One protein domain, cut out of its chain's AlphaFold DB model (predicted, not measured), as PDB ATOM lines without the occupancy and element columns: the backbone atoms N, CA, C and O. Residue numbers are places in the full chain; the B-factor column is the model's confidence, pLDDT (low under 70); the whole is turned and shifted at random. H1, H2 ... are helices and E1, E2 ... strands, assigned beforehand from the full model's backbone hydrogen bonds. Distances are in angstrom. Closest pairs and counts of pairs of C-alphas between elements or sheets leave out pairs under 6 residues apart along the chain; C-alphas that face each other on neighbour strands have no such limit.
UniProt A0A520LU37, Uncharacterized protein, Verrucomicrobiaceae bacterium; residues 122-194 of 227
ATOM      1  N   GLY A 122     121.024 107.488  73.056       93.94
ATOM      2  CA  GLY A 122     122.303 108.067  72.664       93.94
ATOM      3  C   GLY A 122     122.388 108.250  71.158       93.94
ATOM      4  O   GLY A 122     121.740 107.533  70.404       93.94
ATOM      5  N   TYR A 123     123.205 109.203  70.722       94.31
ATOM      6  CA  TYR A 123     123.507 109.385  69.308       94.31
ATOM      7  C   TYR A 123     124.532 108.340  68.850       94.31
ATOM      8  O   TYR A 123     125.570 108.167  69.493       94.31
ATOM      9  N   ALA A 124     124.218 107.629  67.769       93.31
ATOM     10  CA  ALA A 124     125.056 106.585  67.179       93.31
ATOM     11  C   ALA A 124     125.728 107.023  65.870       93.31
ATOM     12  O   ALA A 124     126.657 106.360  65.419       93.31
ATOM     13  N   GLY A 125     125.265 108.111  65.250       92.94
ATOM     14  CA  GLY A 125     125.741 108.562  63.945       92.94
ATOM     15  C   GLY A 125     124.599 108.965  63.022       92.94
ATOM     16  O   GLY A 125     123.522 109.346  63.477       92.94
ATOM     17  N   TYR A 126     124.820 108.894  61.715       92.38
ATOM     18  CA  TYR A 126     123.816 109.253  60.717       92.38
ATOM     19  C   TYR A 126     123.981 108.458  59.424       92.38
ATOM     20  O   TYR A 126     125.014 107.833  59.171       92.38
ATOM     21  N   VAL A 127     122.947 108.508  58.591       90.19
ATOM     22  CA  VAL A 127     122.987 107.995  57.220       90.19
ATOM     23  C   VAL A 127     123.469 109.104  56.291       90.19
ATOM     24  O   VAL A 127     122.898 110.188  56.269       90.19
ATOM     25  N   ASN A 128     124.509 108.859  55.509       89.88
ATOM     26  CA  ASN A 128     125.055 109.817  54.558       89.88
ATOM     27  C   ASN A 128     124.184 109.938  53.286       89.88
ATOM     28  O   ASN A 128     123.229 109.189  53.083       89.88
ATOM     29  N   HIS A 129     124.502 110.902  52.418       87.19
ATOM     30  CA  HIS A 129     123.764 111.179  51.176       87.19
ATOM     31  C   HIS A 129     123.692 109.999  50.197       87.19
ATOM     32  O   HIS A 129     122.731 109.883  49.441       87.19
ATOM     33  N   ASP A 130     124.692 109.123  50.229       84.25
ATOM     34  CA  ASP A 130     124.795 107.900  49.432       84.25
ATOM     35  C   ASP A 130     124.114 106.688  50.098       84.25
ATOM     36  O   ASP A 130     124.185 105.574  49.579       84.25
ATOM     37  N   GLY A 131     123.466 106.882  51.251       79.81
ATOM     38  CA  GLY A 131     122.851 105.814  52.040       79.81
ATOM     39  C   GLY A 131     123.836 105.031  52.916       79.81
ATOM     40  O   GLY A 131     123.426 104.085  53.591       79.81
ATOM     41  N   SER A 132     125.121 105.400  52.931       84.25
ATOM     42  CA  SER A 132     126.121 104.744  53.778       84.25
ATOM     43  C   SER A 132     126.002 105.169  55.244       84.25
ATOM     44  O   SER A 132     125.567 106.277  55.558       84.25
ATOM     45  N   LEU A 133     126.389 104.282  56.162       87.94
ATOM     46  CA  LEU A 133     126.381 104.579  57.592       87.94
ATOM     47  C   LEU A 133     127.658 105.306  58.013       87.94
ATOM     48  O   LEU A 133     128.763 104.806  57.800       87.94
ATOM     49  N   VAL A 134     127.497 106.444  58.686       89.69
ATOM     50  CA  VAL A 134     128.575 107.155  59.380       89.69
ATOM     51  C   VAL A 134     128.317 107.022  60.875       89.69
ATOM     52  O   VAL A 134     127.507 107.754  61.441       89.69
ATOM     53  N   LEU A 135     128.971 106.039  61.498       89.81
ATOM     54  CA  LEU A 135     128.756 105.667  62.896       89.81
ATOM     55  C   LEU A 135     129.861 106.205  63.810       89.81
ATOM     56  O   LEU A 135     131.024 106.283  63.419       89.81
ATOM     57  N   GLN A 136     129.484 106.540  65.040       89.44
ATOM     58  CA  GLN A 136     130.402 106.872  66.129       89.44
ATOM     59  C   GLN A 136     130.765 105.620  66.940       89.44
ATOM     60  O   GLN A 136     130.108 104.584  66.836       89.44
ATOM     61  N   ASP A 137     131.772 105.723  67.811       86.00
ATOM     62  CA  ASP A 137     132.172 104.627  68.707       86.00
ATOM     63  C   ASP A 137     131.030 104.128  69.603       86.00
ATOM     64  O   ASP A 137     130.975 102.946  69.940       86.00
ATOM     65  N   SER A 138     130.074 105.001  69.933       83.12
ATOM     66  CA  SER A 138     128.858 104.657  70.676       83.12
ATOM     67  C   SER A 138     127.998 103.592  69.982       83.12
ATOM     68  O   SER A 138     127.275 102.861  70.654       83.12
ATOM     69  N   ALA A 139     128.105 103.437  68.660       84.12
ATOM     70  CA  ALA A 139     127.394 102.400  67.917       84.12
ATOM     71  C   ALA A 139     127.962 100.988  68.150       84.12
ATOM     72  O   ALA A 139     127.289 100.006  67.846       84.12
ATOM     73  N   LYS A 140     129.176 100.846  68.704       82.62
ATOM     74  CA  LYS A 140     129.805  99.532  68.937       82.62
ATOM     75  C   LYS A 140     129.029  98.685  69.945       82.62
ATOM     76  O   LYS A 140     128.899  97.474  69.754       82.62
ATOM     77  N   ILE A 141     128.497  99.339  70.981       83.19
ATOM     78  CA  ILE A 141     127.672  98.724  72.029       83.19
ATOM     79  C   ILE A 141     126.201  98.585  71.622       83.19
ATOM     80  O   ILE A 141     125.448  97.873  72.280       83.19
ATOM     81  N   ALA A 142     125.781  99.254  70.545       86.69
ATOM     82  CA  ALA A 142     124.407  99.207  70.080       86.69
ATOM     83  C   ALA A 142     124.116  97.882  69.363       86.69
ATOM     84  O   ALA A 142     124.907  97.402  68.549       86.69
ATOM     85  N   LYS A 143     122.941  97.316  69.645       86.25
ATOM     86  CA  LYS A 143     122.378  96.166  68.919       86.25
ATOM     87  C   LYS A 143     121.380  96.592  67.844       86.25
ATOM     88  O   LYS A 143     121.271  95.950  66.804       86.25
ATOM     89  N   VAL A 144     120.674  97.693  68.096       90.00
ATOM     90  CA  VAL A 144     119.654  98.264  67.215       90.00
ATOM     91  C   VAL A 144     119.908  99.759  67.075       90.00
ATOM     92  O   VAL A 144     120.152 100.444  68.074       90.00
ATOM     93  N   LEU A 145     119.838 100.258  65.841       91.81
ATOM     94  CA  LEU A 145     119.849 101.683  65.529       91.81
ATOM     95  C   LEU A 145     118.452 102.126  65.113       91.81
ATOM     96  O   LEU A 145     117.862 101.611  64.161       91.81
ATOM     97  N   TYR A 146     117.963 103.127  65.825       92.50
ATOM     98  CA  TYR A 146     116.685 103.772  65.613       92.50
ATOM     99  C   TYR A 146     116.871 105.018  64.763       92.50
ATOM    100  O   TYR A 146     117.761 105.827  65.020       92.50
ATOM    101  N   GLY A 147     116.003 105.214  63.785       92.31
ATOM    102  CA  GLY A 147     115.979 106.437  62.999       92.31
ATOM    103  C   GLY A 147     114.629 106.629  62.339       92.31
ATOM    104  O   GLY A 147     113.793 105.728  62.308       92.31
ATOM    105  N   SER A 148     114.392 107.838  61.850       90.31
ATOM    106  CA  SER A 148     113.139 108.138  61.180       90.31
ATOM    107  C   SER A 148     113.185 107.679  59.718       90.31
ATOM    108  O   SER A 148     114.106 108.058  58.996       90.31
ATOM    109  N   PRO A 149     112.199 106.902  59.236       86.25
ATOM    110  CA  PRO A 149     112.151 106.472  57.840       86.25
ATOM    111  C   PRO A 149     111.730 107.610  56.894       86.25
ATOM    112  O   PRO A 149     111.773 107.440  55.680       86.25
ATOM    113  N   SER A 150     111.266 108.745  57.429       85.88
ATOM    114  CA  SER A 150     110.921 109.964  56.687       85.88
ATOM    115  C   SER A 150     110.734 111.123  57.667       85.88
ATOM    116  O   SER A 150     110.152 110.866  58.713       85.88
ATOM    117  N   PRO A 151     111.063 112.386  57.336       81.44
ATOM    118  CA  PRO A 151     111.063 113.512  58.287       81.44
ATOM    119  C   PRO A 151     109.808 113.678  59.165       81.44
ATOM    120  O   PRO A 151     109.906 114.152  60.290       81.44
ATOM    121  N   GLU A 152     108.638 113.270  58.670       84.88
ATOM    122  CA  GLU A 152     107.350 113.388  59.369       84.88
ATOM    123  C   GLU A 152     106.986 112.176  60.246       84.88
ATOM    124  O   GLU A 152     105.962 112.181  60.930       84.88
ATOM    125  N   LYS A 153     107.791 111.109  60.227       87.50
ATOM    126  CA  LYS A 153     107.535 109.871  60.973       87.50
ATOM    127  C   LYS A 153     108.415 109.777  62.214       87.50
ATOM    128  O   LYS A 153     109.525 110.304  62.264       87.50
ATOM    129  N   HIS A 154     107.911 109.066  63.218       86.62
ATOM    130  CA  HIS A 154     108.680 108.742  64.415       86.62
ATOM    131  C   HIS A 154     109.820 107.768  64.092       86.62
ATOM    132  O   HIS A 154     109.804 107.082  63.067       86.62
ATOM    133  N   ALA A 155     110.819 107.726  64.974       88.94
ATOM    134  CA  ALA A 155     111.930 106.801  64.839       88.94
ATOM    135  C   ALA A 155     111.463 105.352  65.035       88.94
ATOM    136  O   ALA A 155     110.723 105.055  65.971       88.94
ATOM    137  N   ILE A 156     111.929 104.463  64.164       90.19
ATOM    138  CA  ILE A 156     111.704 103.015  64.219       90.19
ATOM    139  C   ILE A 156     113.060 102.297  64.216       90.19
ATOM    140  O   ILE A 156     114.061 102.930  63.855       90.19
ATOM    141  N   PRO A 157     113.129 101.007  64.586       89.75
ATOM    142  CA  PRO A 157     114.295 100.183  64.281       89.75
ATOM    143  C   PRO A 157     114.582 100.249  62.775       89.75
ATOM    144  O   PRO A 157     113.753  99.848  61.962       89.75
ATOM    145  N   LEU A 158     115.721 100.828  62.393       89.38
ATOM    146  CA  LEU A 158     116.155 100.882  60.993       89.38
ATOM    147  C   LEU A 158     117.246  99.860  60.720       89.38
ATOM    148  O   LEU A 158     117.259  99.266  59.645       89.38
ATOM    149  N   TYR A 159     118.151  99.657  61.677       89.00
ATOM    150  CA  TYR A 159     119.237  98.702  61.528       89.00
ATOM    151  C   TYR A 159     119.344  97.792  62.744       89.00
ATOM    152  O   TYR A 159     119.395  98.276  63.874       89.00
ATOM    153  N   SER A 160     119.461  96.491  62.501       88.56
ATOM    154  CA  SER A 160     119.813  95.485  63.503       88.56
ATOM    155  C   SER A 160     121.221  94.960  63.240       88.56
ATOM    156  O   SER A 160     121.669  94.856  62.095       88.56
ATOM    157  N   LYS A 161     121.975  94.693  64.303       86.12
ATOM    158  CA  LYS A 161     123.336  94.169  64.193       86.12
ATOM    159  C   LYS A 161     123.281  92.691  63.795       86.12
ATOM    160  O   LYS A 161     122.524  91.921  64.375       86.12
ATOM    161  N   ASN A 162     124.081  92.287  62.811       80.25
ATOM    162  CA  ASN A 162     124.197  90.881  62.424       80.25
ATOM    163  C   ASN A 162     124.912  90.093  63.529       80.25
ATOM    164  O   ASN A 162     125.960  90.527  64.020       80.25
ATOM    165  N   GLU A 163     124.397  88.912  63.869       62.78
ATOM    166  CA  GLU A 163     125.071  87.994  64.787       62.78
ATOM    167  C   GLU A 163     126.470  87.636  64.256       62.78
ATOM    168  O   GLU A 163     126.630  87.182  63.122       62.78
ATOM    169  N   GLY A 164     127.501  87.881  65.070       55.78
ATOM    170  CA  GLY A 164     128.889  87.516  64.761       55.78
ATOM    171  C   GLY A 164     129.654  88.466  63.832       55.78
ATOM    172  O   GLY A 164     130.779  88.145  63.454       55.78
ATOM    173  N   ALA A 165     129.097  89.624  63.463       54.19
ATOM    174  CA  ALA A 165     129.826  90.620  62.683       54.19
ATOM    175  C   ALA A 165     130.492  91.666  63.590       54.19
ATOM    176  O   ALA A 165     129.814  92.396  64.322       54.19
ATOM    177  N   ASP A 166     131.821  91.764  63.508       49.28
ATOM    178  CA  ASP A 166     132.552  92.886  64.089       49.28
ATOM    179  C   ASP A 166     132.105  94.191  63.429       49.28
ATOM    180  O   ASP A 166     131.929  94.281  62.208       49.28
ATOM    181  N   VAL A 167     131.891  95.212  64.263       52.38
ATOM    182  CA  VAL A 167     131.584  96.568  63.803       52.38
ATOM    183  C   VAL A 167     132.898  97.176  63.331       52.38
ATOM    184  O   VAL A 167     133.490  98.000  64.025       52.38
ATOM    185  N   ASP A 168     133.374  96.749  62.163       46.62
ATOM    186  CA  ASP A 168     134.454  97.444  61.475       46.62
ATOM    187  C   ASP A 168     133.901  98.783  60.990       46.62
ATOM    188  O   ASP A 168     133.364  98.948  59.890       46.62
ATOM    189  N   VAL A 169     133.992  99.762  61.885       48.62
ATOM    190  CA  VAL A 169     133.889 101.171  61.550       48.62
ATOM    191  C   VAL A 169     135.162 101.475  60.770       48.62
ATOM    192  O   VAL A 169     136.233 101.554  61.364       48.62
ATOM    193  N   LEU A 170     135.061 101.572  59.441       41.47
ATOM    194  CA  LEU A 170     135.556 102.688  58.618       41.47
ATOM    195  C   LEU A 170     135.786 102.287  57.146       41.47
ATOM    196  O   LEU A 170     136.286 101.216  56.825       41.47
ATOM    197  N   ALA A 171     135.503 103.272  56.286       34.34
ATOM    198  CA  ALA A 171     135.834 103.399  54.866       34.34
ATOM    199  C   ALA A 171     134.963 102.626  53.853       34.34
ATOM    200  O   ALA A 171     135.172 101.455  53.554       34.34
ATOM    201  N   GLY A 172     134.059 103.369  53.205       37.59
ATOM    202  CA  GLY A 172     133.553 103.013  51.879       37.59
ATOM    203  C   GLY A 172     132.257 102.206  51.862       37.59
ATOM    204  O   GLY A 172     132.245 101.021  51.550       37.59
ATOM    205  N   GLY A 173     131.134 102.883  52.098       43.97
ATOM    206  CA  GLY A 173     129.899 102.625  51.351       43.97
ATOM    207  C   GLY A 173     129.078 101.368  51.656       43.97
ATOM    208  O   GLY A 173     127.966 101.277  51.145       43.97
ATOM    209  N   LYS A 174     129.533 100.403  52.468       47.56
ATOM    210  CA  LYS A 174     128.704  99.249  52.877       47.56
ATOM    211  C   LYS A 174     128.983  98.858  54.325       47.56
ATOM    212  O   LYS A 174     130.064  98.376  54.646       47.56
ATOM    213  N   SER A 175     127.993  99.047  55.191       55.16
ATOM    214  CA  SER A 175     128.041  98.668  56.603       55.16
ATOM    215  C   SER A 175     128.072  97.145  56.758       55.16
ATOM    216  O   SER A 175     127.028  96.496  56.860       55.16
ATOM    217  N   LYS A 176     129.272  96.555  56.758       60.81
ATOM    218  CA  LYS A 176     129.464  95.165  57.186       60.81
ATOM    219  C   LYS A 176     128.991  95.062  58.639       60.81
ATOM    220  O   LYS A 176     129.465  95.793  59.497       60.81
ATOM    221  N   GLY A 177     128.001  94.210  58.886       74.62
ATOM    222  CA  GLY A 177     127.501  93.926  60.234       74.62
ATOM    223  C   GLY A 177     126.194  94.600  60.644       74.62
ATOM    224  O   GLY A 177     125.723  94.319  61.738       74.62
ATOM    225  N   TRP A 178     125.569  95.402  59.779       84.31
ATOM    226  CA  TRP A 178     124.227  95.942  60.026       84.31
ATOM    227  C   TRP A 178     123.253  95.489  58.939       84.31
ATOM    228  O   TRP A 178     123.516  95.668  57.747       84.31
ATOM    229  N   LYS A 179     122.123  94.916  59.349       85.44
ATOM    230  CA  LYS A 179     120.996  94.567  58.489       85.44
ATOM    231  C   LYS A 179     120.007  95.718  58.476       85.44
ATOM    232  O   LYS A 179     119.573  96.179  59.523       85.44
ATOM    233  N   LEU A 180     119.653  96.164  57.278       85.50
ATOM    234  CA  LEU A 180     118.626  97.172  57.076       85.50
ATOM    235  C   LEU A 180     117.229  96.536  57.174       85.50
ATOM    236  O   LEU A 180     116.957  95.552  56.487       85.50
ATOM    237  N   GLU A 181     116.349  97.115  57.991       79.81
ATOM    238  CA  GLU A 181     114.989  96.611  58.249       79.81
ATOM    239  C   GLU A 181     113.878  97.479  57.630       79.81
ATOM    240  O   GLU A 181     112.698  97.152  57.736       79.81
ATOM    241  N   GLY A 182     114.230  98.558  56.921       74.12
ATOM    242  CA  GLY A 182     113.247  99.455  56.309       74.12
ATOM    243  C   GLY A 182     113.803 100.361  55.211       74.12
ATOM    244  O   GLY A 182     114.883 100.139  54.670       74.12
ATOM    245  N   SER A 183     113.037 101.398  54.865       80.38
ATOM    246  CA  SER A 183     113.483 102.464  53.964       80.38
ATOM    247  C   SER A 183     114.266 103.523  54.729       80.38
ATOM    248  O   SER A 183     113.887 103.889  55.842       80.38
ATOM    249  N   VAL A 184     115.306 104.069  54.107       80.88
ATOM    250  CA  VAL A 184     116.190 105.046  54.742       80.88
ATOM    251  C   VAL A 184     116.224 106.328  53.936       80.88
ATOM    252  O   VAL A 184     116.320 106.302  52.710       80.88
ATOM    253  N   VAL A 185     116.185 107.450  54.649       85.94
ATOM    254  CA  VAL A 185     116.353 108.780  54.071       85.94
ATOM    255  C   VAL A 185     117.775 109.275  54.353       85.94
ATOM    256  O   VAL A 185     118.280 109.093  55.466       85.94
ATOM    257  N   PRO A 186     118.443 109.906  53.374       87.69
ATOM    258  CA  PRO A 186     119.688 110.625  53.598       87.69
ATOM    259  C   PRO A 186     119.639 111.568  54.798       87.69
ATOM    260  O   PRO A 186     118.624 112.208  55.061       87.69
ATOM    261  N   PHE A 187     120.761 111.687  55.497       88.81
ATOM    262  CA  PHE A 187     120.941 112.538  56.677       88.81
ATOM    263  C   PHE A 187     120.059 112.171  57.876       88.81
ATOM    264  O   PHE A 187     119.936 112.959  58.814       88.81
ATOM    265  N   THR A 188     119.482 110.967  57.888       91.12
ATOM    266  CA  THR A 188     118.721 110.479  59.042       91.12
ATOM    267  C   THR A 188     119.659 110.293  60.237       91.12
ATOM    268  O   THR A 188     120.616 109.518  60.130       91.12
ATOM    269  N   PRO A 189     119.411 110.966  61.376       93.31
ATOM    270  CA  PRO A 189     120.153 110.709  62.600       93.31
ATOM    271  C   PRO A 189     119.804 109.320  63.135       93.31
ATOM    272  O   PRO A 189     118.641 108.915  63.141       93.31
ATOM    273  N   LEU A 190     120.823 108.611  63.603       93.62
ATOM    274  CA  LEU A 190     120.705 107.283  64.182       93.62
ATOM    275  C   LEU A 190     120.930 107.359  65.685       93.62
ATOM    276  O   LEU A 190     121.906 107.945  66.165       93.62
ATOM    277  N   LEU A 191     120.013 106.750  66.423       94.81
ATOM    278  CA  LEU A 191     119.996 106.693  67.874       94.81
ATOM    279  C   LEU A 191     120.089 105.242  68.338       94.81
ATOM    280  O   LEU A 191     119.654 104.332  67.642       94.81
ATOM    281  N   TYR A 192     120.600 105.018  69.538       93.44
ATOM    282  CA  TYR A 192     120.559 103.713  70.194       93.44
ATOM    283  C   TYR A 192     120.010 103.863  71.608       93.44
ATOM    284  O   TYR A 192     120.183 104.906  72.246       93.44
ATOM    285  N   PHE A 193     119.327 102.833  72.097       93.19
ATOM    286  CA  PHE A 193     118.897 102.799  73.487       93.19
ATOM    287  C   PHE A 193     120.110 102.518  74.379       93.19
ATOM    288  O   PHE A 193     120.838 101.558  74.134       93.19
ATOM    289  N   LYS A 194     120.355 103.368  75.384       92.62
ATOM    290  CA  LYS A 194     121.530 103.243  76.268       92.62
ATOM    291  C   LYS A 194     121.383 102.130  77.307       92.62
ATOM    292  O   LYS A 194     122.378 101.730  77.903       92.62
TER     293      LYS A 194
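This is residues 122 to 194 of the 227 residues of an uncharacterized protein of Verrucomicrobiaceae bacterium (UniProt A0A520LU37). Two small three-stranded sheets, E2 E1 E6 and E3 E4 E5, form a sandwich with strands crossed at 68 degrees; they come close where edge strands E3 and E6 meet, and their best planes are 37 degrees apart. The short helix H1 is on the first sheet, and two loops, residues 148 to 155 and 162 to 177, reach the far ends of the longest axis. The printed 73 residues run E1 E2 H1 E3 E4 E5 E6, mostly strand, with both sheets antiparallel, though under half of the residues are in named elements. The whole is compact, radius of gyration of the C-alphas 11.0 A, spanning 33 by 26 by 19 A.

Look first at E1, residues 122 to 127, the inner strand between E2, residues 133 to 135, and E6, residues 189 to 193. N 126 and O 134 are 2.9 A apart in the hairpin E1 and E2, and N 124 and O 190 are 2.8 A apart. In the meander of E3, residues 144 to 147, E4, residues 156 to 161, and E5, residues 178 to 180, each strand is the antiparallel neighbour of the one before: N 145 and O 159 are 2.8 A apart, N 179 and O 160 2.8 A. The closest C-alphas of E3 and E6 are those of Gly 147 and Leu 190, 4.9 A. H1, residues 137 to 140, has a height over the sheet of 7.6 A and is only just over E1, with 3 C-alphas; it is too short for any O i to N i+4 pair.

Find C-alpha 122 at (122.303, 108.067, 72.664); E1 runs 15.5 A from there. E4 spans 14.6 A, and E6 13.5 A to C-alpha 193 at (118.897, 102.799, 73.487).

The C-alphas of Glu 152 and Gly 164 are farthest apart, 34.1 A. The printed part has no cut; the link E4 to E5 is long, and within it residues 163 to 176 are under pLDDT 70.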